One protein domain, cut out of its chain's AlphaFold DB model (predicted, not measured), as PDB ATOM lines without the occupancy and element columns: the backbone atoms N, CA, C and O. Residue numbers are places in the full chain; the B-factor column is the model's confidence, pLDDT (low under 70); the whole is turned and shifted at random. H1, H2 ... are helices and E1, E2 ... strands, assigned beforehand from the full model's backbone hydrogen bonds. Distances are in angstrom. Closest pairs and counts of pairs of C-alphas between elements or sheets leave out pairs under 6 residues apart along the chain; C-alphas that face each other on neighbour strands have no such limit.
ATOM      1  N   GLU A 315     205.832 140.651 102.096       95.50
ATOM      2  CA  GLU A 315     207.254 140.481 101.804       95.50
ATOM      3  C   GLU A 315     207.465 139.963 100.369       95.50
ATOM      4  O   GLU A 315     206.937 138.914  99.968       95.50
ATOM      5  N   ALA A 316     208.256 140.715  99.603       94.94
ATOM      6  CA  ALA A 316     208.761 140.367  98.279       94.94
ATOM      7  C   ALA A 316     210.135 139.684  98.381       94.94
ATOM      8  O   ALA A 316     210.864 139.886  99.353       94.94
ATOM      9  N   ASN A 317     210.476 138.844  97.401       95.06
ATOM     10  CA  ASN A 317     211.775 138.167  97.335       95.06
ATOM     11  C   ASN A 317     212.816 139.073  96.669       95.06
ATOM     12  O   ASN A 317     212.762 139.289  95.455       95.06
ATOM     13  N   GLY A 318     213.758 139.582  97.463       92.56
ATOM     14  CA  GLY A 318     214.690 140.620  97.045       92.56
ATOM     15  C   GLY A 318     214.009 141.972  96.832       92.56
ATOM     16  O   GLY A 318     212.810 142.150  97.068       92.56
ATOM     17  N   GLU A 319     214.784 142.953  96.365       91.50
ATOM     18  CA  GLU A 319     214.231 144.269  96.050       91.50
ATOM     19  C   GLU A 319     213.341 144.206  94.796       91.50
ATOM     20  O   GLU A 319     213.813 143.760  93.748       91.50
ATOM     21  N   PRO A 320     212.081 144.676  94.868       92.88
ATOM     22  CA  PRO A 320     211.203 144.720  93.707       92.88
ATOM     23  C   PRO A 320     211.751 145.608  92.584       92.88
ATOM     24  O   PRO A 320     212.270 146.701  92.831       92.88
ATOM     25  N   ASP A 321     211.535 145.191  91.335       89.69
ATOM     26  CA  ASP A 321     211.733 146.052  90.164       89.69
ATOM     27  C   ASP A 321     210.667 147.152  90.125       89.69
ATOM     28  O   ASP A 321     210.924 148.295  89.743       89.69
ATOM     29  N   TYR A 322     209.442 146.806  90.524       90.56
ATOM     30  CA  TYR A 322     208.361 147.754  90.736       90.56
ATOM     31  C   TYR A 322     207.310 147.203  91.701       90.56
ATOM     32  O   TYR A 322     207.089 145.992  91.796       90.56
ATOM     33  N   ALA A 323     206.616 148.125  92.364       91.69
ATOM     34  CA  ALA A 323     205.400 147.850  93.109       91.69
ATOM     35  C   ALA A 323     204.365 148.928  92.807       91.69
ATOM     36  O   ALA A 323     204.632 150.114  92.979       91.69
ATOM     37  N   ALA A 324     203.178 148.524  92.375       91.69
ATOM     38  CA  ALA A 324     202.035 149.410  92.218       91.69
ATOM     39  C   ALA A 324     200.852 148.858  92.994       91.69
ATOM     40  O   ALA A 324     200.740 147.652  93.167       91.69
ATOM     41  N   GLY A 325     199.960 149.716  93.459       90.38
ATOM     42  CA  GLY A 325     198.809 149.255  94.207       90.38
ATOM     43  C   GLY A 325     197.639 150.204  94.143       90.38
ATOM     44  O   GLY A 325     197.786 151.380  93.819       90.38
ATOM     45  N   LEU A 326     196.461 149.659  94.420       93.38
ATOM     46  CA  LEU A 326     195.224 150.417  94.500       93.38
ATOM     47  C   LEU A 326     194.282 149.805  95.537       93.38
ATOM     48  O   LEU A 326     194.264 148.590  95.743       93.38
ATOM     49  N   LEU A 327     193.485 150.655  96.172       94.25
ATOM     50  CA  LEU A 327     192.441 150.269  97.107       94.25
ATOM     51  C   LEU A 327     191.093 150.252  96.386       94.25
ATOM     52  O   LEU A 327     190.642 151.280  95.881       94.25
ATOM     53  N   LEU A 328     190.436 149.091  96.348       94.12
ATOM     54  CA  LEU A 328     189.066 148.978  95.851       94.12
ATOM     55  C   LEU A 328     188.066 149.045  97.014       94.12
ATOM     56  O   LEU A 328     188.205 148.262  97.960       94.12
ATOM     57  N   PRO A 329     187.049 149.927  96.945       94.56
ATOM     58  CA  PRO A 329     186.016 150.018  97.969       94.56
ATOM     59  C   PRO A 329     185.118 148.780  97.996       94.56
ATOM     60  O   PRO A 329     184.976 148.062  97.003       94.56
ATOM     61  N   ASP A 330     184.462 148.568  99.134       94.62
ATOM     62  CA  ASP A 330     183.422 147.555  99.285       94.62
ATOM     63  C   ASP A 330     182.056 148.032  98.762       94.62
ATOM     64  O   ASP A 330     181.852 149.193  98.388       94.62
ATOM     65  N   SER A 331     181.088 147.116  98.713       94.81
ATOM     66  CA  SER A 331     179.741 147.436  98.238       94.81
ATOM     67  C   SER A 331     179.010 148.447  99.124       94.81
ATOM     68  O   SER A 331     178.171 149.187  98.614       94.81
ATOM     69  N   ALA A 332     179.327 148.521 100.420       93.50
ATOM     70  CA  ALA A 332     178.700 149.464 101.340       93.50
ATOM     71  C   ALA A 332     179.139 150.904 101.049       93.50
ATOM     72  O   ALA A 332     178.306 151.813 101.036       93.50
ATOM     73  N   TRP A 333     180.426 151.119 100.773       93.06
ATOM     74  CA  TRP A 333     180.932 152.403 100.303       93.06
ATOM     75  C   TRP A 333     180.321 152.765  98.946       93.06
ATOM     76  O   TRP A 333     179.770 153.855  98.811       93.06
ATOM     77  N   VAL A 334     180.323 151.839  97.972       92.56
ATOM     78  CA  VAL A 334     179.787 152.111  96.621       92.56
ATOM     79  C   VAL A 334     178.316 152.504  96.684       92.56
ATOM     80  O   VAL A 334     177.906 153.450  96.016       92.56
ATOM     81  N   GLU A 335     177.529 151.819  97.512       92.00
ATOM     82  CA  GLU A 335     176.117 152.127  97.700       92.00
ATOM     83  C   GLU A 335     175.904 153.529  98.279       92.00
ATOM     84  O   GLU A 335     175.115 154.296  97.731       92.00
ATOM     85  N   ARG A 336     176.617 153.884  99.359       90.62
ATOM     86  CA  ARG A 336     176.510 155.217  99.975       90.62
ATOM     87  C   ARG A 336     176.875 156.320  98.982       90.62
ATOM     88  O   ARG A 336     176.141 157.297  98.864       90.62
ATOM     89  N   THR A 337     177.979 156.146  98.260       89.88
ATOM     90  CA  THR A 337     178.467 157.132  97.290       89.88
ATOM     91  C   THR A 337     177.514 157.271  96.107       89.88
ATOM     92  O   THR A 337     177.169 158.384  95.723       89.88
ATOM     93  N   TRP A 338     177.023 156.160  95.554       89.94
ATOM     94  CA  TRP A 338     176.085 156.199  94.432       89.94
ATOM     95  C   TRP A 338     174.770 156.878  94.836       89.94
ATOM     96  O   TRP A 338     174.334 157.801  94.153       89.94
ATOM     97  N   GLN A 339     174.180 156.509  95.977       90.31
ATOM     98  CA  GLN A 339     172.949 157.139  96.473       90.31
ATOM     99  C   GLN A 339     173.076 158.655  96.667       90.31
ATOM    100  O   GLN A 339     172.105 159.383  96.474       90.31
ATOM    101  N   ALA A 340     174.257 159.135  97.054       86.19
ATOM    102  CA  ALA A 340     174.500 160.559  97.239       86.19
ATOM    103  C   ALA A 340     174.658 161.327  95.914       86.19
ATOM    104  O   ALA A 340     174.358 162.518  95.867       86.19
ATOM    105  N   LEU A 341     175.139 160.669  94.853       85.62
ATOM    106  CA  LEU A 341     175.446 161.297  93.562       85.62
ATOM    107  C   LEU A 341     174.319 161.169  92.525       85.62
ATOM    108  O   LEU A 341     174.223 162.000  91.625       85.62
ATOM    109  N   ASP A 342     173.484 160.136  92.627       87.56
ATOM    110  CA  ASP A 342     172.420 159.830  91.667       87.56
ATOM    111  C   ASP A 342     171.080 159.628  92.401       87.56
ATOM    112  O   ASP A 342     170.907 158.628  93.104       87.56
ATOM    113  N   PRO A 343     170.098 160.531  92.222       87.56
ATOM    114  CA  PRO A 343     168.764 160.384  92.807       87.56
ATOM    115  C   PRO A 343     168.045 159.090  92.398       87.56
ATOM    116  O   PRO A 343     167.193 158.604  93.140       87.56
ATOM    117  N   ASP A 344     168.392 158.523  91.237       92.06
ATOM    118  CA  ASP A 344     167.789 157.306  90.689       92.06
ATOM    119  C   ASP A 344     168.615 156.040  90.998       92.06
ATOM    120  O   ASP A 344     168.280 154.952  90.506       92.06
ATOM    121  N   ALA A 345     169.656 156.146  91.842       89.75
ATOM    122  CA  ALA A 345     170.615 155.079  92.156       89.75
ATOM    123  C   ALA A 345     169.951 153.737  92.489       89.75
ATOM    124  O   ALA A 345     170.350 152.694  91.968       89.75
ATOM    125  N   GLU A 346     168.902 153.743  93.318       90.19
ATOM    126  CA  GLU A 346     168.218 152.515  93.734       90.19
ATOM    127  C   GLU A 346     167.578 151.780  92.545       90.19
ATOM    128  O   GLU A 346     167.680 150.553  92.437       90.19
ATOM    129  N   SER A 347     166.956 152.531  91.630       91.00
ATOM    130  CA  SER A 347     166.294 151.976  90.448       91.00
ATOM    131  C   SER A 347     167.307 151.469  89.414       91.00
ATOM    132  O   SER A 347     167.181 150.340  88.930       91.00
ATOM    133  N   ASN A 348     168.366 152.246  89.167       90.50
ATOM    134  CA  ASN A 348     169.468 151.892  88.274       90.50
ATOM    135  C   ASN A 348     170.189 150.629  88.770       90.50
ATOM    136  O   ASN A 348     170.452 149.704  87.995       90.50
ATOM    137  N   ARG A 349     170.439 150.539  90.082       92.00
ATOM    138  CA  ARG A 349     171.027 149.358  90.719       92.00
ATOM    139  C   ARG A 349     170.144 148.128  90.552       92.00
ATOM    140  O   ARG A 349     170.658 147.076  90.185       92.00
ATOM    141  N   ALA A 350     168.835 148.239  90.785       93.19
ATOM    142  CA  ALA A 350     167.918 147.109  90.635       93.19
ATOM    143  C   ALA A 350     167.927 146.546  89.199       93.19
ATOM    144  O   ALA A 350     167.938 145.328  89.009       93.19
ATOM    145  N   GLU A 351     167.993 147.417  88.188       93.62
ATOM    146  CA  GLU A 351     168.118 147.003  86.788       93.62
ATOM    147  C   GLU A 351     169.464 146.310  86.502       93.62
ATOM    148  O   GLU A 351     169.516 145.299  85.788       93.62
ATOM    149  N   ILE A 352     170.566 146.828  87.056       92.56
ATOM    150  CA  ILE A 352     171.901 146.229  86.921       92.56
ATOM    151  C   ILE A 352     171.955 144.861  87.602       92.56
ATOM    152  O   ILE A 352     172.423 143.904  86.984       92.56
ATOM    153  N   ASP A 353     171.434 144.741  88.821       94.81
ATOM    154  CA  ASP A 353     171.378 143.487  89.567       94.81
ATOM    155  C   ASP A 353     170.544 142.440  88.837       94.81
ATOM    156  O   ASP A 353     170.975 141.293  88.727       94.81
ATOM    157  N   GLN A 354     169.397 142.822  88.267       95.25
ATOM    158  CA  GLN A 354     168.609 141.911  87.440       95.25
ATOM    159  C   GLN A 354     169.440 141.394  86.255       95.25
ATOM    160  O   GLN A 354     169.530 140.184  86.035       95.25
ATOM    161  N   LYS A 355     170.098 142.296  85.516       91.31
ATOM    162  CA  LYS A 355     170.939 141.936  84.365       91.31
ATOM    163  C   LYS A 355     172.126 141.058  84.763       91.31
ATOM    164  O   LYS A 355     172.438 140.111  84.045       91.31
ATOM    165  N   LEU A 356     172.809 141.365  85.865       89.50
ATOM    166  CA  LEU A 356     173.956 140.593  86.344       89.50
ATOM    167  C   LEU A 356     173.533 139.230  86.888       89.50
ATOM    168  O   LEU A 356     174.217 138.245  86.608       89.50
ATOM    169  N   MET A 357     172.383 139.131  87.554       92.94
ATOM    170  CA  MET A 357     171.811 137.850  87.967       92.94
ATOM    171  C   MET A 357     171.447 136.985  86.759       92.94
ATOM    172  O   MET A 357     171.793 135.803  86.721       92.94
ATOM    173  N   GLU A 358     170.817 137.566  85.736       89.19
ATOM    174  CA  GLU A 358     170.504 136.864  84.489       89.19
ATOM    175  C   GLU A 358     171.764 136.412  83.740       89.19
ATOM    176  O   GLU A 358     171.780 135.315  83.180       89.19
ATOM    177  N   LEU A 359     172.830 137.218  83.721       83.19
ATOM    178  CA  LEU A 359     174.063 136.908  82.992       83.19
ATOM    179  C   LEU A 359     174.995 135.964  83.754       83.19
ATOM    180  O   LEU A 359     175.518 135.027  83.160       83.19
ATOM    181  N   SER A 360     175.198 136.206  85.046       83.62
ATOM    182  CA  SER A 360     176.281 135.618  85.842       83.62
ATOM    183  C   SER A 360     175.823 134.837  87.075       83.62
ATOM    184  O   SER A 360     176.607 134.077  87.630       83.62
ATOM    185  N   GLY A 361     174.566 134.990  87.510       88.94
ATOM    186  CA  GLY A 361     174.076 134.402  88.765       88.94
ATOM    187  C   GLY A 361     174.561 135.120  90.035       88.94
ATOM    188  O   GLY A 361     174.330 134.631  91.140       88.94
ATOM    189  N   ALA A 362     175.215 136.273  89.889       92.69
ATOM    190  CA  ALA A 362     175.693 137.122  90.975       92.69
ATOM    191  C   ALA A 362     175.163 138.556  90.813       92.69
ATOM    192  O   ALA A 362     174.937 139.011  89.691       92.69
ATOM    193  N   ARG A 363     174.959 139.258  91.932       94.81
ATOM    194  CA  ARG A 363     174.571 140.679  91.960       94.81
ATOM    195  C   ARG A 363     175.809 141.563  91.896       94.81
ATOM    196  O   ARG A 363     176.916 141.086  92.147       94.81
ATOM    197  N   LEU A 364     175.627 142.854  91.637       94.12
ATOM    198  CA  LEU A 364     176.720 143.823  91.599       94.12
ATOM    199  C   LEU A 364     177.539 143.821  92.899       94.12
ATOM    200  O   LEU A 364     178.765 143.765  92.845       94.12
ATOM    201  N   ALA A 365     176.873 143.791  94.057       95.06
ATOM    202  CA  ALA A 365     177.543 143.755  95.359       95.06
ATOM    203  C   ALA A 365     178.437 142.515  95.541       95.06
ATOM    204  O   ALA A 365     179.530 142.621  96.088       95.06
ATOM    205  N   ASP A 366     178.012 141.350  95.031       95.44
ATOM    206  CA  ASP A 366     178.801 140.118  95.131       95.44
ATOM    207  C   ASP A 366     180.112 140.228  94.316       95.44
ATOM    208  O   ASP A 366     181.135 139.678  94.721       95.44
ATOM    209  N   TRP A 367     180.097 140.957  93.192       94.00
ATOM    210  CA  TRP A 367     181.293 141.252  92.392       94.00
ATOM    211  C   TRP A 367     182.210 142.269  93.065       94.00
ATOM    212  O   TRP A 367     183.413 142.030  93.152       94.00
ATOM    213  N   ILE A 368     181.646 143.386  93.541       96.19
ATOM    214  CA  ILE A 368     182.409 144.446  94.213       96.19
ATOM    215  C   ILE A 368     183.127 143.862  95.424       96.19
ATOM    216  O   ILE A 368     184.345 143.937  95.512       96.19
ATOM    217  N   ASP A 369     182.400 143.190  96.312       96.38
ATOM    218  CA  ASP A 369     182.982 142.696  97.555       96.38
ATOM    219  C   ASP A 369     184.016 141.575  97.357       96.38
ATOM    220  O   ASP A 369     184.856 141.353  98.226       96.38
ATOM    221  N   ALA A 370     183.939 140.824  96.255       95.56
ATOM    222  CA  ALA A 370     184.929 139.801  95.920       95.56
ATOM    223  C   ALA A 370     186.270 140.402  95.478       95.56
ATOM    224  O   ALA A 370     187.295 139.724  95.584       95.56
ATOM    225  N   LEU A 371     186.248 141.637  94.970       95.69
ATOM    226  CA  LEU A 371     187.407 142.400  94.507       95.69
ATOM    227  C   LEU A 371     187.823 143.501  95.493       95.69
ATOM    228  O   LEU A 371     188.917 144.032  95.356       95.69
ATOM    229  N   ALA A 372     186.975 143.844  96.462       96.06
ATOM    230  CA  ALA A 372     187.233 144.877  97.455       96.06
ATOM    231  C   ALA A 372     188.433 144.535  98.345       96.06
ATOM    232  O   ALA A 372     188.593 143.392  98.786       96.06
ATOM    233  N   GLY A 373     189.223 145.555  98.671       94.44
ATOM    234  CA  GLY A 373     190.488 145.421  99.385       94.44
ATOM    235  C   GLY A 373     191.658 146.020  98.612       94.44
ATOM    236  O   GLY A 373     191.482 146.660  97.568       94.44
ATOM    237  N   ARG A 374     192.869 145.834  99.138       94.81
ATOM    238  CA  ARG A 374     194.090 146.318  98.492       94.81
ATOM    239  C   ARG A 374     194.558 145.315  97.449       94.81
ATOM    240  O   ARG A 374     194.710 144.128  97.731       94.81
ATOM    241  N   TRP A 375     194.865 145.824  96.264       94.69
ATOM    242  CA  TRP A 375     195.588 145.100  95.231       94.69
ATOM    243  C   TRP A 375     196.995 145.660  95.105       94.69
ATOM    244  O   TRP A 375     197.164 146.873  95.022       94.69
ATOM    245  N   LEU A 376     197.985 144.775  95.063       94.69
ATOM    246  CA  LEU A 376     199.374 145.079  94.755       94.69
ATOM    247  C   LEU A 376     199.757 144.337  93.481       94.69
ATOM    248  O   LEU A 376     199.516 143.141  93.358       94.69
ATOM    249  N   LEU A 377     200.375 145.031  92.544       93.75
ATOM    250  CA  LEU A 377     201.082 144.472  91.410       93.75
ATOM    251  C   LEU A 377     202.576 144.573  91.708       93.75
ATOM    252  O   LEU A 377     203.098 145.674  91.884       93.75
ATOM    253  N   LEU A 378     203.245 143.426  91.759       92.94
ATOM    254  CA  LEU A 378     204.645 143.308  92.143       92.94
ATOM    255  C   LEU A 378     205.421 142.555  91.072       92.94
ATOM    256  O   LEU A 378     204.907 141.603  90.483       92.94
ATOM    257  N   ASN A 379     206.669 142.960  90.859       92.44
ATOM    258  CA  ASN A 379     207.661 142.158  90.156       92.44
ATOM    259  C   ASN A 379     208.932 142.111  90.993       92.44
ATOM    260  O   ASN A 379     209.566 143.141  91.211       92.44
ATOM    261  N   ASP A 380     209.262 140.921  91.475       93.62
ATOM    262  CA  ASP A 380     210.433 140.655  92.309       93.62
ATOM    263  C   ASP A 380     211.280 139.523  91.694       93.62
ATOM    264  O   ASP A 380     211.068 139.133  90.540       93.62
ATOM    265  N   ALA A 381     212.220 138.954  92.456       94.06
ATOM    266  CA  ALA A 381     213.075 137.870  91.969       94.06
ATOM    267  C   ALA A 381     212.316 136.581  91.565       94.06
ATOM    268  O   ALA A 381     212.862 135.767  90.818       94.06
ATOM    269  N   ASN A 382     211.069 136.389  92.013       92.69
ATOM    270  CA  ASN A 382     210.193 135.284  91.606       92.69
ATOM    271  C   ASN A 382     209.399 135.592  90.319       92.69
ATOM    272  O   ASN A 382     208.833 134.679  89.711       92.69
ATOM    273  N   GLY A 383     209.346 136.858  89.888       91.00
ATOM    274  CA  GLY A 383     208.614 137.334  88.712       91.00
ATOM    275  C   GLY A 383     207.386 138.184  89.050       91.00
ATOM    276  O   GLY A 383     207.211 138.648  90.172       91.00
ATOM    277  N   GLY A 384     206.528 138.406  88.049       90.81
ATOM    278  CA  GLY A 384     205.379 139.311  88.149       90.81
ATOM    279  C   GLY A 384     204.105 138.638  88.663       90.81
ATOM    280  O   GLY A 384     203.633 137.666  88.063       90.81
ATOM    281  N   TYR A 385     203.503 139.172  89.723       93.56
ATOM    282  CA  TYR A 385     202.263 138.653  90.309       93.56
ATOM    283  C   TYR A 385     201.401 139.753  90.946       93.56
ATOM    284  O   TYR A 385     201.833 140.885  91.163       93.56
ATOM    285  N   LEU A 386     200.142 139.409  91.224       96.19
ATOM    286  CA  LEU A 386     199.193 140.250  91.948       96.19
ATOM    287  C   LEU A 386     199.014 139.727  93.372       96.19
ATOM    288  O   LEU A 386     198.820 138.532  93.564       96.19
ATOM    289  N   VAL A 387     199.000 140.611  94.359       96.25
ATOM    290  CA  VAL A 387     198.595 140.308  95.732       96.25
ATOM    291  C   VAL A 387     197.280 141.015  95.991       96.25
ATOM    292  O   VAL A 387     197.150 142.208  95.742       96.25
ATOM    293  N   HIS A 388     196.297 140.281  96.484       96.56
ATOM    294  CA  HIS A 388     195.025 140.821  96.920       96.56
ATOM    295  C   HIS A 388     194.893 140.604  98.426       96.56
ATOM    296  O   HIS A 388     194.806 139.463  98.883       96.56
ATOM    297  N   GLU A 389     194.861 141.703  99.174       95.56
ATOM    298  CA  GLU A 389     194.528 141.770 100.598       95.56
ATOM    299  C   GLU A 389     193.030 142.085 100.714       95.56
ATOM    300  O   GLU A 389     192.620 143.236 100.533       95.56
ATOM    301  N   PRO A 390     192.174 141.071 100.914       95.12
ATOM    302  CA  PRO A 390     190.744 141.250 100.742       95.12
ATOM    303  C   PRO A 390     190.091 141.977 101.911       95.12
ATOM    304  O   PRO A 390     190.346 141.656 103.068       95.12
ATOM    305  N   ALA A 391     189.121 142.840 101.604       93.69
ATOM    306  CA  ALA A 391     188.222 143.392 102.619       93.69
ATOM    307  C   ALA A 391     187.364 142.289 103.272       93.69
ATOM    308  O   ALA A 391     187.052 142.344 104.461       93.69
ATOM    309  N   ARG A 392     186.995 141.256 102.495       93.12
ATOM    310  CA  ARG A 392     186.280 140.058 102.969       93.12
ATOM    311  C   ARG A 392     186.870 138.789 102.360       93.12
ATOM    312  O   ARG A 392     186.820 138.586 101.145       93.12
ATOM    313  N   ALA A 393     187.406 137.915 103.207       90.88
ATOM    314  CA  ALA A 393     188.128 136.722 102.767       90.88
ATOM    315  C   ALA A 393     187.259 135.753 101.933       90.88
ATOM    316  O   ALA A 393     187.707 135.244 100.906       90.88
ATOM    317  N   ASP A 394     185.999 135.547 102.326       93.94
ATOM    318  CA  ASP A 394     185.074 134.557 101.759       93.94
ATOM    319  C   ASP A 394     184.381 134.997 100.455       93.94
ATOM    320  O   ASP A 394     183.918 134.154  99.679       93.94
ATOM    321  N   ALA A 395     184.344 136.303 100.171       95.06
ATOM    322  CA  ALA A 395     183.584 136.868  99.056       95.06
ATOM    323  C   ALA A 395     184.029 136.344  97.677       95.06
ATOM    324  O   ALA A 395     183.193 136.047  96.823       95.06
ATOM    325  N   TRP A 396     185.336 136.159  97.470       92.81
ATOM    326  CA  TRP A 396     185.892 135.618  96.222       92.81
ATOM    327  C   TRP A 396     185.438 134.183  95.949       92.81
ATOM    328  O   TRP A 396     184.967 133.873  94.855       92.81
ATOM    329  N   GLY A 397     185.543 133.307  96.954       91.06
ATOM    330  CA  GLY A 397     185.112 131.915  96.834       91.06
ATOM    331  C   GLY A 397     183.619 131.819  96.521       91.06
ATOM    332  O   GLY A 397     183.230 131.124  95.581       91.06
ATOM    333  N   ALA A 398     182.804 132.606  97.231       93.12
ATOM    334  CA  ALA A 398     181.363 132.679  97.011       93.12
ATOM    335  C   ALA A 398     180.999 133.177  95.601       93.12
ATOM    336  O   ALA A 398     180.065 132.652  94.988       93.12
ATOM    337  N   LEU A 399     181.730 134.160  95.060       93.00
ATOM    338  CA  LEU A 399     181.539 134.623  93.685       93.00
ATOM    339  C   LEU A 399     181.867 133.510  92.683       93.00
ATOM    340  O   LEU A 399     181.049 133.212  91.811       93.00
ATOM    341  N   LEU A 400     183.025 132.859  92.824       90.62
ATOM    342  CA  LEU A 400     183.431 131.771  91.931       90.62
ATOM    343  C   LEU A 400     182.447 130.593  91.959       90.62
ATOM    344  O   LEU A 400     182.163 130.018  90.908       90.62
ATOM    345  N   ASP A 401     181.894 130.254  93.126       90.75
ATOM    346  CA  ASP A 401     180.868 129.215  93.256       90.75
ATOM    347  C   ASP A 401     179.601 129.557  92.471       90.75
ATOM    348  O   ASP A 401     179.051 128.696  91.783       90.75
ATOM    349  N   ARG A 402     179.160 130.820  92.512       90.31
ATOM    350  CA  ARG A 402     178.003 131.278  91.732       90.31
ATOM    351  C   ARG A 402     178.287 131.248  90.238       90.31
ATOM    352  O   ARG A 402     177.470 130.721  89.485       90.31
ATOM    353  N   LEU A 403     179.452 131.733  89.810       87.19
ATOM    354  CA  LEU A 403     179.838 131.725  88.396       87.19
ATOM    355  C   LEU A 403     179.922 130.299  87.837       87.19
ATOM    356  O   LEU A 403     179.462 130.054  86.722       87.19
ATOM    357  N   ALA A 404     180.412 129.341  88.627       85.75
ATOM    358  CA  ALA A 404     180.482 127.934  88.237       85.75
ATOM    359  C   ALA A 404     179.103 127.281  88.002       85.75
ATOM    360  O   ALA A 404     179.021 126.251  87.338       85.75
ATOM    361  N   THR A 405     178.003 127.862  88.501       85.44
ATOM    362  CA  THR A 405     176.644 127.364  88.192       85.44
ATOM    363  C   THR A 405     176.172 127.719  86.780       85.44
ATOM    364  O   THR A 405     175.266 127.077  86.247       85.44
ATOM    365  N   LYS A 406     176.767 128.758  86.181       81.31
ATOM    366  CA  LYS A 406     176.341 129.382  84.921       81.31
ATOM    367  C   LYS A 406     177.329 129.157  83.783       81.31
ATOM    368  O   LYS A 406     176.910 129.056  82.632       81.31
ATOM    369  N   PHE A 407     178.615 129.102  84.103       81.56
ATOM    370  CA  PHE A 407     179.708 129.004  83.148       81.56
ATOM    371  C   PHE A 407     180.491 127.711  83.360       81.56
ATOM    372  O   PHE A 407     180.626 127.237  84.487       81.56
ATOM    373  N   ASP A 408     181.049 127.174  82.274       80.62
ATOM    374  CA  ASP A 408     181.920 125.994  82.302       80.62
ATOM    375  C   ASP A 408     183.325 126.372  82.797       80.62
ATOM    376  O   ASP A 408     184.301 126.394  82.053       80.62
ATOM    377  N   ILE A 409     183.407 126.794  84.055       82.19
ATOM    378  CA  ILE A 409     184.648 127.206  84.699       82.19
ATOM    379  C   ILE A 409     185.277 125.979  85.353       82.19
ATOM    380  O   ILE A 409     184.687 125.361  86.241       82.19
ATOM    381  N   VAL A 410     186.512 125.661  84.968       82.19
ATOM    382  CA  VAL A 410     187.265 124.574  85.600       82.19
ATOM    383  C   VAL A 410     188.045 125.136  86.781       82.19
ATOM    384  O   VAL A 410     188.855 126.050  86.620       82.19
ATOM    385  N   ARG A 411     187.800 124.568  87.964       88.50
ATOM    386  CA  ARG A 411     188.558 124.839  89.189       88.50
ATOM    387  C   ARG A 411     189.206 123.561  89.681       88.50
ATOM    388  O   ARG A 411     188.524 122.560  89.893       88.50
ATOM    389  N   ASP A 412     190.506 123.607  89.897       89.12
ATOM    390  CA  ASP A 412     191.260 122.542  90.540       89.12
ATOM    391  C   ASP A 412     192.344 123.122  91.444       89.12
ATOM    392  O   ASP A 412     192.665 124.307  91.399       89.12
ATOM    393  N   ALA A 413     192.865 122.280  92.327       91.62
ATOM    394  CA  ALA A 413     193.946 122.636  93.226       91.62
ATOM    395  C   ALA A 413     194.976 121.514  93.217       91.62
ATOM    396  O   ALA A 413     194.626 120.331  93.258       91.62
ATOM    397  N   GLN A 414     196.246 121.888  93.158       90.19
ATOM    398  CA  GLN A 414     197.365 120.965  93.264       90.19
ATOM    399  C   GLN A 414     198.202 121.343  94.475       90.19
ATOM    400  O   GLN A 414     198.492 122.512  94.706       90.19
ATOM    401  N   THR A 415     198.593 120.350  95.269       91.50
ATOM    402  CA  THR A 415     199.469 120.594  96.415       91.50
ATOM    403  C   THR A 415     200.915 120.697  95.946       91.50
ATOM    404  O   THR A 415     201.451 119.749  95.370       91.50
ATOM    405  N   HIS A 416     201.567 121.816  96.248       89.38
ATOM    406  CA  HIS A 416     202.992 122.033  96.032       89.38
ATOM    407  C   HIS A 416     203.643 122.439  97.357       89.38
ATOM    408  O   HIS A 416     203.155 123.334  98.036       89.38
ATOM    409  N   ARG A 417     204.710 121.740  97.776       88.88
ATOM    410  CA  ARG A 417     205.418 121.984  99.058       88.88
ATOM    411  C   ARG A 417     204.499 122.116 100.294       88.88
ATOM    412  O   ARG A 417     204.825 122.813 101.243       88.88
ATOM    413  N   GLY A 418     203.366 121.410 100.302       87.19
ATOM    414  CA  GLY A 418     202.408 121.416 101.416       87.19
ATOM    415  C   GLY A 418     201.355 122.530 101.375       87.19
ATOM    416  O   GLY A 418     200.427 122.474 102.174       87.19
ATOM    417  N   GLN A 419     201.433 123.471 100.429       92.31
ATOM    418  CA  GLN A 419     200.388 124.465 100.171       92.31
ATOM    419  C   GLN A 419     199.560 124.113  98.931       92.31
ATOM    420  O   GLN A 419     200.035 123.433  98.017       92.31
ATOM    421  N   ALA A 420     198.301 124.548  98.905       94.31
ATOM    422  CA  ALA A 420     197.427 124.388  97.749       94.31
ATOM    423  C   ALA A 420     197.660 125.529  96.748       94.31
ATOM    424  O   ALA A 420     197.488 126.696  97.079       94.31
ATOM    425  N   VAL A 421     198.019 125.172  95.517       96.00
ATOM    426  CA  VAL A 421     198.032 126.083  94.372       96.00
ATOM    427  C   VAL A 421     196.767 125.821  93.571       96.00
ATOM    428  O   VAL A 421     196.578 124.746  92.994       96.00
ATOM    429  N   HIS A 422     195.876 126.797  93.580       95.00
ATOM    430  CA  HIS A 422     194.603 126.757  92.889       95.00
ATOM    431  C   HIS A 422     194.766 127.207  91.440       95.00
ATOM    432  O   HIS A 422     195.609 128.046  91.124       95.00
ATOM    433  N   ARG A 423     193.932 126.667  90.555       94.31
ATOM    434  CA  ARG A 423     193.834 127.067  89.155       94.31
ATOM    435  C   ARG A 423     192.376 127.303  88.790       94.31
ATOM    436  O   ARG A 423     191.491 126.511  89.110       94.31
ATOM    437  N   LEU A 424     192.158 128.400  88.078       90.06
ATOM    438  CA  LEU A 424     190.914 128.784  87.433       90.06
ATOM    439  C   LEU A 424     191.164 128.785  85.930       90.06
ATOM    440  O   LEU A 424     192.050 129.490  85.444       90.06
ATOM    441  N   SER A 425     190.385 128.006  85.186       86.88
ATOM    442  CA  SER A 425     190.367 128.067  83.730       86.88
ATOM    443  C   SER A 425     188.994 128.514  83.261       86.88
ATOM    444  O   SER A 425     187.986 127.862  83.535       86.88
ATOM    445  N   ILE A 426     188.983 129.639  82.551       81.75
ATOM    446  CA  ILE A 426     187.817 130.166  81.855       81.75
ATOM    447  C   ILE A 426     188.014 129.819  80.374       81.75
ATOM    448  O   ILE A 426     188.958 130.326  79.759       81.75
ATOM    449  N   PRO A 427     187.186 128.937  79.789       76.81
ATOM    450  CA  PRO A 427     187.295 128.591  78.378       76.81
ATOM    451  C   PRO A 427     187.162 129.833  77.491       76.81
ATOM    452  O   PRO A 427     186.359 130.723  77.772       76.81
ATOM    453  N   GLY A 428     187.932 129.882  76.402       70.25
ATOM    454  CA  GLY A 428     187.797 130.940  75.404       70.25
ATOM    455  C   GLY A 428     186.405 130.910  74.770       70.25
ATOM    456  O   GLY A 428     185.786 129.851  74.633       70.25
ATOM    457  N   MET A 429     185.893 132.072  74.375       63.66
ATOM    458  CA  MET A 429     184.566 132.159  73.772       63.66
ATOM    459  C   MET A 429     184.636 131.822  72.282       63.66
ATOM    460  O   MET A 429     185.221 132.561  71.490       63.66
ATOM    461  N   SER A 430     183.947 130.761  71.857       55.84
ATOM    462  CA  SER A 430     183.581 130.603  70.448       55.84
ATOM    463  C   SER A 430     182.357 131.475  70.166       55.84
ATOM    464  O   SER A 430     181.220 131.033  70.331       55.84
ATOM    465  N   LEU A 431     182.563 132.738  69.797       50.47
ATOM    466  CA  LEU A 431     181.447 133.570  69.356       50.47
ATOM    467  C   LEU A 431     180.927 133.043  68.005       50.47
ATOM    468  O   LEU A 431     181.715 132.947  67.060       50.47
ATOM    469  N   PRO A 432     179.620 132.768  67.856       48.03
ATOM    470  CA  PRO A 432     178.992 132.673  66.547       48.03
ATOM    471  C   PRO A 432     178.837 134.101  66.013       48.03
ATOM    472  O   PRO A 432     177.755 134.681  66.030       48.03
ATOM    473  N   ILE A 433     179.950 134.729  65.637       51.88
ATOM    474  CA  ILE A 433     179.894 135.995  64.916       51.88
ATOM    475  C   ILE A 433     179.542 135.617  63.479       51.88
ATOM    476  O   ILE A 433     180.374 135.019  62.796       51.88
ATOM    477  N   ASP A 434     178.333 135.958  63.028       52.81
ATOM    478  CA  ASP A 434     178.004 136.050  61.598       52.81
ATOM    479  C   ASP A 434     178.841 137.195  61.003       52.81
ATOM    480  O   ASP A 434     178.366 138.300  60.732       52.81
ATOM    481  N   LEU A 435     180.149 136.969  60.890       58.31
ATOM    482  CA  LEU A 435     181.024 137.824  60.114       58.31
ATOM    483  C   LEU A 435     180.615 137.632  58.650       58.31
ATOM    484  O   LEU A 435     180.461 136.487  58.221       58.31
ATOM    485  N   PRO A 436     180.441 138.716  57.874       61.47
ATOM    486  CA  PRO A 436     180.218 138.598  56.442       61.47
ATOM    487  C   PRO A 436     181.289 137.687  55.834       61.47
ATOM    488  O   PRO A 436     182.471 137.849  56.164       61.47
ATOM    489  N   GLU A 437     180.886 136.747  54.973       62.66
ATOM    490  CA  GLU A 437     181.827 135.871  54.267       62.66
ATOM    491  C   GLU A 437     182.894 136.731  53.583       62.66
ATOM    492  O   GLU A 437     182.616 137.493  52.652       62.66
ATOM    493  N   ALA A 438     184.126 136.639  54.085       63.09
ATOM    494  CA  ALA A 438     185.254 137.343  53.509       63.09
ATOM    495  C   ALA A 438     185.514 136.795  52.099       63.09
ATOM    496  O   ALA A 438     185.795 135.611  51.918       63.09
ATOM    497  N   GLN A 439     185.415 137.655  51.087       72.06
ATOM    498  CA  GLN A 439     185.568 137.255  49.682       72.06
ATOM    499  C   GLN A 439     187.041 137.110  49.265       72.06
ATOM    500  O   GLN A 439     187.342 136.407  48.302       72.06
ATOM    501  N   ASP A 440     187.957 137.755  49.995       85.44
ATOM    502  CA  ASP A 440     189.404 137.718  49.772       85.44
ATOM    503  C   ASP A 440     190.110 136.776  50.782       85.44
ATOM    504  O   ASP A 440     189.809 136.833  51.982       85.44
ATOM    505  N   PRO A 441     191.080 135.948  50.336       76.38
ATOM    506  CA  PRO A 441     191.909 135.102  51.200       76.38
ATOM    507  C   PRO A 441     192.588 135.818  52.382       76.38
ATOM    508  O   PRO A 441     192.730 135.219  53.448       76.38
ATOM    509  N   GLY A 442     193.006 137.080  52.225       76.44
ATOM    510  CA  GLY A 442     193.639 137.866  53.289       76.44
ATOM    511  C   GLY A 442     192.682 138.171  54.443       76.44
ATOM    512  O   GLY A 442     193.017 137.964  55.612       76.44
ATOM    513  N   GLN A 443     191.455 138.584  54.125       74.31
ATOM    514  CA  GLN A 443     190.401 138.787  55.121       74.31
ATOM    515  C   GLN A 443     189.936 137.481  55.777       74.31
ATOM    516  O   GLN A 443     189.705 137.474  56.986       74.31
ATOM    517  N   GLN A 444     189.851 136.369  55.036       74.44
ATOM    518  CA  GLN A 444     189.527 135.054  55.615       74.44
ATOM    519  C   GLN A 444     190.578 134.615  56.643       74.44
ATOM    520  O   GLN A 444     190.231 134.157  57.733       74.44
ATOM    521  N   ALA A 445     191.864 134.804  56.328       74.94
ATOM    522  CA  ALA A 445     192.951 134.533  57.261       74.94
ATOM    523  C   ALA A 445     192.862 135.434  58.503       74.94
ATOM    524  O   ALA A 445     192.983 134.939  59.621       74.94
ATOM    525  N   GLY A 446     192.575 136.729  58.331       75.56
ATOM    526  CA  GLY A 446     192.355 137.659  59.443       75.56
ATOM    527  C   GLY A 446     191.190 137.247  60.350       75.56
ATOM    528  O   GLY A 446     191.356 137.188  61.566       75.56
ATOM    529  N   GLN A 447     190.036 136.886  59.776       76.88
ATOM    530  CA  GLN A 447     188.876 136.401  60.535       76.88
ATOM    531  C   GLN A 447     189.189 135.099  61.289       76.88
ATOM    532  O   GLN A 447     188.839 134.974  62.462       76.88
ATOM    533  N   TRP A 448     189.900 134.157  60.660       78.19
ATOM    534  CA  TRP A 448     190.348 132.924  61.313       78.19
ATOM    535  C   TRP A 448     191.308 133.202  62.477       78.19
ATOM    536  O   TRP A 448     191.146 132.614  63.546       78.19
ATOM    537  N   ILE A 449     192.274 134.115  62.303       76.62
ATOM    538  CA  ILE A 449     193.216 134.512  63.361       76.62
ATOM    539  C   ILE A 449     192.445 135.100  64.544       76.62
ATOM    540  O   ILE A 449     192.640 134.656  65.671       76.62
ATOM    541  N   VAL A 450     191.531 136.041  64.296       73.25
ATOM    542  CA  VAL A 450     190.704 136.663  65.342       73.25
ATOM    543  C   VAL A 450     189.869 135.614  66.080       73.25
ATOM    544  O   VAL A 450     189.879 135.581  67.308       73.25
ATOM    545  N   GLN A 451     189.202 134.704  65.362       74.50
ATOM    546  CA  GLN A 451     188.431 133.618  65.979       74.50
ATOM    547  C   GLN A 451     189.308 132.688  66.830       74.50
ATOM    548  O   GLN A 451     188.891 132.263  67.905       74.50
ATOM    549  N   ARG A 452     190.527 132.374  66.375       78.19
ATOM    550  CA  ARG A 452     191.467 131.534  67.130       78.19
ATOM    551  C   ARG A 452     192.028 132.235  68.355       78.19
ATOM    552  O   ARG A 452     192.140 131.577  69.382       78.19
ATOM    553  N   LEU A 453     192.322 133.531  68.271       74.19
ATOM    554  CA  LEU A 453     192.740 134.333  69.420       74.19
ATOM    555  C   LEU A 453     191.634 134.393  70.485       74.19
ATOM    556  O   LEU A 453     191.921 134.200  71.659       74.19
ATOM    557  N   MET A 454     190.368 134.553  70.082       69.62
ATOM    558  CA  MET A 454     189.215 134.558  71.004       69.62
ATOM    559  C   MET A 454     188.926 133.184  71.635       69.62
ATOM    560  O   MET A 454     188.331 133.108  72.710       69.62
ATOM    561  N   ALA A 455     189.351 132.094  70.987       75.06
ATOM    562  CA  ALA A 455     189.229 130.735  71.512       75.06
ATOM    563  C   ALA A 455     190.306 130.379  72.556       75.06
ATOM    564  O   ALA A 455     190.224 129.313  73.170       75.06
ATOM    565  N   ILE A 456     191.313 131.236  72.763       76.56
ATOM    566  CA  ILE A 456     192.309 131.052  73.821       76.56
ATOM    567  C   ILE A 456     191.620 131.293  75.168       76.56
ATOM    568  O   ILE A 456     191.062 132.360  75.409       76.56
ATOM    569  N   GLY A 457     191.633 130.278  76.032       77.25
ATOM    570  CA  GLY A 457     191.095 130.385  77.384       77.25
ATOM    571  C   GLY A 457     191.975 131.231  78.296       77.25
ATOM    572  O   GLY A 457     193.188 131.332  78.109       77.25
ATOM    573  N   THR A 458     191.358 131.818  79.312       82.44
ATOM    574  CA  THR A 458     192.065 132.523  80.379       82.44
ATOM    575  C   THR A 458     192.409 131.534  81.487       82.44
ATOM    576  O   THR A 458     191.564 130.745  81.918       82.44
ATOM    577  N   HIS A 459     193.653 131.577  81.954       86.56
ATOM    578  CA  HIS A 459     194.144 130.752  83.052       86.56
ATOM    579  C   HIS A 459     194.696 131.657  84.147       86.56
ATOM    580  O   HIS A 459     195.532 132.514  83.872       86.56
ATOM    581  N   VAL A 460     194.228 131.455  85.374       90.88
ATOM    582  CA  VAL A 460     194.694 132.178  86.560       90.88
ATOM    583  C   VAL A 460     195.047 131.154  87.624       90.88
ATOM    584  O   VAL A 460     194.290 130.208  87.851       90.88
ATOM    585  N   TYR A 461     196.192 131.336  88.265       94.38
ATOM    586  CA  TYR A 461     196.656 130.502  89.364       94.38
ATOM    587  C   TYR A 461     196.744 131.358  90.614       94.38
ATOM    588  O   TYR A 461     197.094 132.531  90.510       94.38
ATOM    589  N   TRP A 462     196.442 130.795  91.780       96.06
ATOM    590  CA  TRP A 462     196.665 131.509  93.033       96.06
ATOM    591  C   TRP A 462     196.991 130.585  94.199       96.06
ATOM    592  O   TRP A 462     196.657 129.399  94.180       96.06
ATOM    593  N   LEU A 463     197.626 131.149  95.219       95.19
ATOM    594  CA  LEU A 463     197.751 130.553  96.548       95.19
ATOM    595  C   LEU A 463     197.180 131.510  97.600       95.19
ATOM    596  O   LEU A 463     196.988 132.698  97.322       95.19
ATOM    597  N   GLU A 464     196.893 130.982  98.785       93.50
ATOM    598  CA  GLU A 464     196.464 131.767  99.944       93.50
ATOM    599  C   GLU A 464     197.554 131.750 101.020       93.50
ATOM    600  O   GLU A 464     198.009 130.681 101.429       93.50
ATOM    601  N   GLU A 465     197.965 132.934 101.473       90.94
ATOM    602  CA  GLU A 465     199.033 133.145 102.455       90.94
ATOM    603  C   GLU A 465     198.609 134.256 103.424       90.94
ATOM    604  O   GLU A 465     198.356 135.385 103.009       90.94
ATOM    605  N   ASP A 466     198.466 133.932 104.711       89.69
ATOM    606  CA  ASP A 466     198.045 134.864 105.775       89.69
ATOM    607  C   ASP A 466     196.764 135.659 105.463       89.69
ATOM    608  O   ASP A 466     196.648 136.847 105.742       89.69
ATOM    609  N   GLY A 467     195.778 135.003 104.842       91.12
ATOM    610  CA  GLY A 467     194.515 135.642 104.449       91.12
ATOM    611  C   GLY A 467     194.601 136.497 103.177       91.12
ATOM    612  O   GLY A 467     193.586 137.046 102.748       91.12
ATOM    613  N   ARG A 468     195.774 136.567 102.543       94.81
ATOM    614  CA  ARG A 468     196.027 137.244 101.267       94.81
ATOM    615  C   ARG A 468     195.969 136.233 100.128       94.81
ATOM    616  O   ARG A 468     196.277 135.055 100.306       94.81
ATOM    617  N   ARG A 469     195.587 136.690  98.938       95.69
ATOM    618  CA  ARG A 469     195.597 135.882  97.711       95.69
ATOM    619  C   ARG A 469     196.711 136.357  96.803       95.69
ATOM    620  O   ARG A 469     196.767 137.538  96.487       95.69
ATOM    621  N   ILE A 470     197.544 135.437  96.337       96.38
ATOM    622  CA  ILE A 470     198.658 135.755  95.439       96.38
ATOM    623  C   ILE A 470     198.378 135.103  94.101       96.38
ATOM    624  O   ILE A 470     198.341 133.879  94.017       96.38
ATOM    625  N   LEU A 471     198.131 135.917  93.080       95.31
ATOM    626  CA  LEU A 471     197.687 135.494  91.763       95.31
ATOM    627  C   LEU A 471     198.803 135.648  90.734       95.31
ATOM    628  O   LEU A 471     199.431 136.699  90.628       95.31
ATOM    629  N   ALA A 472     198.985 134.622  89.912       93.31
ATOM    630  CA  ALA A 472     199.925 134.623  88.803       93.31
ATOM    631  C   ALA A 472     199.283 134.031  87.543       93.31
ATOM    632  O   ALA A 472     198.342 133.232  87.595       93.31
ATOM    633  N   ASN A 473     199.816 134.405  86.382       89.06
ATOM    634  CA  ASN A 473     199.409 133.836  85.094       89.06
ATOM    635  C   ASN A 473     199.955 132.413  84.879       89.06
ATOM    636  O   ASN A 473     199.405 131.651  84.081       89.06
ATOM    637  N   VAL A 474     201.014 132.042  85.602       92.31
ATOM    638  CA  VAL A 474     201.643 130.722  85.562       92.31
ATOM    639  C   VAL A 474     201.947 130.227  86.982       92.31
ATOM    640  O   VAL A 474     202.334 131.021  87.840       92.31
ATOM    641  N   PRO A 475     201.807 128.919  87.268       94.81
ATOM    642  CA  PRO A 475     202.020 128.383  88.612       94.81
ATOM    643  C   PRO A 475     203.492 128.391  89.044       94.81
ATOM    644  O   PRO A 475     203.768 128.269  90.229       94.81
ATOM    645  N   GLN A 476     204.442 128.525  88.112       95.38
ATOM    646  CA  GLN A 476     205.879 128.539  88.404       95.38
ATOM    647  C   GLN A 476     206.264 129.691  89.331       95.38
ATOM    648  O   GLN A 476     206.962 129.442  90.302       95.38
ATOM    649  N   ILE A 477     205.723 130.892  89.107       94.88
ATOM    650  CA  ILE A 477     205.960 132.064  89.969       94.88
ATOM    651  C   ILE A 477     205.528 131.764  91.414       94.88
ATOM    652  O   ILE A 477     206.229 132.071  92.372       94.88
ATOM    653  N   LEU A 478     204.394 131.076  91.576       95.62
ATOM    654  CA  LEU A 478     203.883 130.660  92.885       95.62
ATOM    655  C   LEU A 478     204.730 129.539  93.506       95.62
ATOM    656  O   LEU A 478     204.963 129.535  94.711       95.62
ATOM    657  N   HIS A 479     205.208 128.587  92.702       95.19
ATOM    658  CA  HIS A 479     206.129 127.549  93.168       95.19
ATOM    659  C   HIS A 479     207.469 128.133  93.626       95.19
ATOM    660  O   HIS A 479     208.012 127.667  94.629       95.19
ATOM    661  N   ASP A 480     207.977 129.139  92.915       94.88
ATOM    662  CA  ASP A 480     209.206 129.845  93.260       94.88
ATOM    663  C   ASP A 480     209.011 130.655  94.542       94.88
ATOM    664  O   ASP A 480     209.832 130.523  95.442       94.88
ATOM    665  N   ARG A 481     207.864 131.327  94.731       93.94
ATOM    666  CA  ARG A 481     207.521 131.964  96.017       93.94
ATOM    667  C   ARG A 481     207.497 130.979  97.191       93.94
ATOM    668  O   ARG A 481     208.010 131.277  98.262       93.94
ATOM    669  N   LEU A 482     206.954 129.774  97.000       94.00
ATOM    670  CA  LEU A 482     206.994 128.718  98.026       94.00
ATOM    671  C   LEU A 482     208.412 128.193  98.300       94.00
ATOM    672  O   LEU A 482     208.643 127.509  99.302       94.00
ATOM    673  N   ALA A 483     209.346 128.408  97.374       93.81
ATOM    674  CA  ALA A 483     210.732 127.991  97.509       93.81
ATOM    675  C   ALA A 483     211.639 129.068  98.095       93.81
ATOM    676  O   ALA A 483     212.534 128.733  98.872       93.81
ATOM    677  N   TYR A 484     211.367 130.309  97.727       93.50
ATOM    678  CA  TYR A 484     212.091 131.515  98.072       93.50
ATOM    679  C   TYR A 484     211.047 132.523  98.572       93.50
ATOM    680  O   TYR A 484     210.554 133.349  97.792       93.50
ATOM    681  N   PRO A 485     210.625 132.384  99.846       86.06
ATOM    682  CA  PRO A 485     209.725 133.351 100.453       86.06
ATOM    683  C   PRO A 485     210.389 134.729 100.467       86.06
ATOM    684  O   PRO A 485     211.615 134.833 100.383       86.06
ATOM    685  N   GLY A 486     209.567 135.772 100.542       87.00
ATOM    686  CA  GLY A 486     210.062 137.142 100.577       87.00
ATOM    687  C   GLY A 486     210.950 137.431 101.787       87.00
ATOM    688  O   GLY A 486     210.845 136.771 102.816       87.00
ATOM    689  N   ASP A 487     211.827 138.416 101.637       93.00
ATOM    690  CA  ASP A 487     212.719 138.947 102.676       93.00
ATOM    691  C   ASP A 487     212.687 140.483 102.752       93.00
ATOM    692  O   ASP A 487     213.308 141.091 103.626       93.00
ATOM    693  N   THR A 488     211.956 141.117 101.832       94.38
ATOM    694  CA  THR A 488     211.885 142.563 101.675       94.38
ATOM    695  C   THR A 488     210.451 143.032 101.877       94.38
ATOM    696  O   THR A 488     209.574 142.763 101.056       94.38
ATOM    697  N   SER A 489     210.208 143.777 102.957       94.62
ATOM    698  CA  SER A 489     208.920 144.429 103.227       94.62
ATOM    699  C   SER A 489     208.571 145.422 102.114       94.62
ATOM    700  O   SER A 489     209.292 146.396 101.875       94.62
ATOM    701  N   VAL A 490     207.450 145.185 101.425       93.00
ATOM    702  CA  VAL A 490     206.958 146.063 100.352       93.00
ATOM    703  C   VAL A 490     206.566 147.430 100.907       93.00
ATOM    704  O   VAL A 490     206.856 148.443 100.273       93.00
ATOM    705  N   GLY A 491     205.965 147.478 102.099       91.56
ATOM    706  CA  GLY A 491     205.653 148.733 102.783       91.56
ATOM    707  C   GLY A 491     206.906 149.573 103.039       91.56
ATOM    708  O   GLY A 491     206.945 150.746 102.668       91.56
ATOM    709  N   ASP A 492     207.965 148.966 103.581       91.81
ATOM    710  CA  ASP A 492     209.218 149.678 103.866       91.81
ATOM    711  C   ASP A 492     209.958 150.076 102.587       91.81
ATOM    712  O   ASP A 492     210.583 151.135 102.523       91.81
ATOM    713  N   TRP A 493     209.894 149.248 101.541       92.19
ATOM    714  CA  TRP A 493     210.457 149.585 100.235       92.19
ATOM    715  C   TRP A 493     209.742 150.786  99.598       92.19
ATOM    716  O   TRP A 493     210.408 151.713  99.139       92.19
ATOM    717  N   LEU A 494     208.405 150.836  99.648       92.44
ATOM    718  CA  LEU A 494     207.613 151.984  99.189       92.44
ATOM    719  C   LEU A 494     207.894 153.247 100.019       92.44
ATOM    720  O   LEU A 494     208.024 154.333  99.454       92.44
ATOM    721  N   ALA A 495     208.051 153.110 101.339       90.88
ATOM    722  CA  ALA A 495     208.434 154.218 102.213       90.88
ATOM    723  C   ALA A 495     209.834 154.762 101.872       90.88
ATOM    724  O   ALA A 495     210.013 155.972 101.738       90.88
ATOM    725  N   ARG A 496     210.815 153.878 101.630       89.56
ATOM    726  CA  ARG A 496     212.147 154.257 101.114       89.56
ATOM    727  C   ARG A 496     212.078 154.908  99.731       89.56
ATOM    728  O   ARG A 496     212.912 155.757  99.425       89.56
ATOM    729  N   ALA A 497     211.086 154.548  98.917       89.62
ATOM    730  CA  ALA A 497     210.814 155.198  97.638       89.62
ATOM    731  C   ALA A 497     210.177 156.594  97.776       89.62
ATOM    732  O   ALA A 497     209.933 157.250  96.765       89.62
ATOM    733  N   GLY A 498     209.944 157.068  99.005       89.31
ATOM    734  CA  GLY A 498     209.397 158.390  99.299       89.31
ATOM    735  C   GLY A 498     207.872 158.456  99.265       89.31
ATOM    736  O   GLY A 498     207.338 159.562  99.198       89.31
ATOM    737  N   LEU A 499     207.182 157.311  99.290       90.81
ATOM    738  CA  LEU A 499     205.719 157.220  99.335       90.81
ATOM    739  C   LEU A 499     205.208 157.011 100.764       90.81
ATOM    740  O   LEU A 499     205.943 156.558 101.641       90.81
ATOM    741  N   ASN A 500     203.924 157.280 100.990       88.38
ATOM    742  CA  ASN A 500     203.213 156.967 102.222       88.38
ATOM    743  C   ASN A 500     202.210 155.818 101.990       88.38
ATOM    744  O   ASN A 500     201.001 156.044 101.859       88.38
ATOM    745  N   PRO A 501     202.679 154.553 101.967       80.44
ATOM    746  CA  PRO A 501     201.836 153.399 101.645       80.44
ATOM    747  C   PRO A 501     200.681 153.183 102.636       80.44
ATOM    748  O   PRO A 501     199.736 152.465 102.312       80.44
ATOM    749  N   GLY A 502     200.751 153.806 103.821       83.88
ATOM    750  CA  GLY A 502     199.705 153.795 104.842       83.88
ATOM    751  C   GLY A 502     198.416 154.510 104.429       83.88
ATOM    752  O   GLY A 502     197.326 154.101 104.823       83.88
ATOM    753  N   GLN A 503     198.554 155.572 103.633       85.06
ATOM    754  CA  GLN A 503     197.463 156.468 103.233       85.06
ATOM    755  C   GLN A 503     197.150 156.376 101.736       85.06
ATOM    756  O   GLN A 503     196.045 156.715 101.312       85.06
ATOM    757  N   ALA A 504     198.103 155.895 100.935       87.25
ATOM    758  CA  ALA A 504     197.971 155.848  99.490       87.25
ATOM    759  C   ALA A 504     196.857 154.892  99.032       87.25
ATOM    760  O   ALA A 504     196.905 153.675  99.234       87.25
ATOM    761  N   THR A 505     195.864 155.458  98.349       91.75
ATOM    762  CA  THR A 505     194.750 154.715  97.733       91.75
ATOM    763  C   THR A 505     195.072 154.229  96.324       91.75
ATOM    764  O   THR A 505     194.474 153.267  95.854       91.75
ATOM    765  N   LEU A 506     196.027 154.874  95.657       92.81
ATOM    766  CA  LEU A 506     196.636 154.464  94.399       92.81
ATOM    767  C   LEU A 506     198.108 154.863  94.460       92.81
ATOM    768  O   LEU A 506     198.425 156.002  94.785       92.81
ATOM    769  N   PHE A 507     199.014 153.952  94.142       91.75
ATOM    770  CA  PHE A 507     200.441 154.241  94.160       91.75
ATOM    771  C   PHE A 507     201.214 153.384  93.170       91.75
ATOM    772  O   PHE A 507     200.750 152.340  92.713       91.75
ATOM    773  N   GLY A 508     202.425 153.826  92.863       90.00
ATOM    774  CA  GLY A 508     203.383 153.088  92.064       90.00
ATOM    775  C   GLY A 508     204.789 153.581  92.337       90.00
ATOM    776  O   GLY A 508     205.039 154.778  92.269       90.00
ATOM    777  N   ALA A 509     205.707 152.667  92.606       91.50
ATOM    778  CA  ALA A 509     207.128 152.942  92.631       91.50
ATOM    779  C   ALA A 509     207.861 151.981  91.700       91.50
ATOM    780  O   ALA A 509     207.524 150.799  91.600       91.50
ATOM    781  N   VAL A 510     208.867 152.511  91.016       90.50
ATOM    782  CA  VAL A 510     209.734 151.766  90.108       90.50
ATOM    783  C   VAL A 510     211.180 151.933  90.544       90.50
ATOM    784  O   VAL A 510     211.617 153.035  90.897       90.50
ATOM    785  N   ARG A 511     211.928 150.836  90.498       88.81
ATOM    786  CA  ARG A 511     213.378 150.845  90.626       88.81
ATOM    787  C   ARG A 511     213.984 151.406  89.341       88.81
ATOM    788  O   ARG A 511     213.591 151.045  88.234       88.81
ATOM    789  N   ALA A 512     214.939 152.312  89.491       85.75
ATOM    790  CA  ALA A 512     215.606 152.988  88.391       85.75
ATOM    791  C   ALA A 512     217.118 152.740  88.463       85.75
ATOM    792  O   ALA A 512     217.865 153.506  89.081       85.75
ATOM    793  N   ASP A 513     217.580 151.672  87.813       86.12
ATOM    794  CA  ASP A 513     218.998 151.298  87.808       86.12
ATOM    795  C   ASP A 513     219.867 152.394  87.175       86.12
ATOM    796  O   ASP A 513     219.553 152.953  86.119       86.12
TER     797      ASP A 513
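Overview. This is residues 315 to 513 of the 717 residues of an uncharacterized protein of Wenzhouxiangella marina (UniProt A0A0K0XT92). One twisted sheet of eight strands curls round H6, and H7 covers another part of the same face, while H1, H2, H3 and H4 gather as a loose helical group past the ends of E1, E2 and E3. H5, with the long unnamed stretch of residues 427 to 440, makes an arm that reaches well away from the sheet. The printed part has 199 residues with seven named helices and eight named strands, in the order E1 H1 H2 H3 E2 E3 H4 E4 E5 H5 E6 E7 H6 H7 E8; its class is mixed, helices and strands. The sheet is antiparallel throughout, in the order E4 E5 E6 E7 E3 E2 E1 E8. The whole is loose, with a radius of gyration of the C-alphas of 20.6 A and spans of 58 by 50 by 36 A.

Arrangement. The sheet begins at edge strand E4, residues 410 to 416, whose hairpin partner is E5, residues 419 to 426; N 414 and O 421 are 2.9 A apart, within hydrogen-bond range. E6, residues 458 to 465, is the next neighbour, with N 424 and O 460 at 2.8 A. E6 forms a hairpin with E7, residues 468 to 472, with N 461 and O 472 at 2.9 A. E7 neighbours E3, residues 383 to 390, with N 471 and O 386 at 2.7 A. E3 forms a hairpin with E2, residues 373 to 380, with N 376 and O 387 at 2.8 A. E1, residues 322 to 328, follows, with N 377 and O 324 at 2.7 A. Edge strand E8, residues 506 to 513, pairs with E1 through N 325 and O 507, at 2.8 A. From edge to edge the strands' lines turn by 131 degrees. H6, residues 475 to 483, and H7, residues 490 to 496, are on one face, making two layers, helices on one face of a sheet. The sheet curls round H6, whose Pro 475 has its C-alpha 5.8 A from that of Tyr 461. H7 has a height over the sheet of 9.8 A and runs across the strands, at 67 degrees to E1 on the local plane. H3, residues 364 to 371, is the hub of the helices and only grazes the sheet with residues 368 to 371. It touches H4, residues 395 to 404, at a steep tilt of 61 degrees, opposite ways; the closest C-alphas, of Ala 370 and Trp 396, are 4.3 A apart. H3 also touches H2, residues 345 to 360, through the latter's residues 349 to 356 alone; the closest C-alphas, of Asp 353 and Leu 364, are 5.7 A apart. H1, residues 331 to 341, only just touches H3, with 3 pairs of C-alphas within 8 A, the closest being Ser 331 and Ala 365 at 5.2 A. H5, residues 441 to 454, is not on the sheet and touches no helix. In the seven helices every O i to N i+4 pair is within hydrogen-bond range.

Along the chain. E1 starts at C-alpha 322, (208.361, 147.754, 90.736), and is 20.0 A long. H2, the longest helix by residues, measures 21.2 A, and H5 20.0 A from C-alpha 441 at (191.909, 135.102, 51.200). E6 measures 23.2 A, and E8 23.5 A, ending at C-alpha 513, (218.998, 151.298, 87.808).

Size, cuts and confidence. The C-alphas farthest apart, of Gln 439 and Asp 492, are 60.4 A apart. The printed part has no cut. The link from E5 to H5, 14 residues, is long. The mean pLDDT of the printed part is 88.1; residues 429 to 438 and residue 454 are under 70.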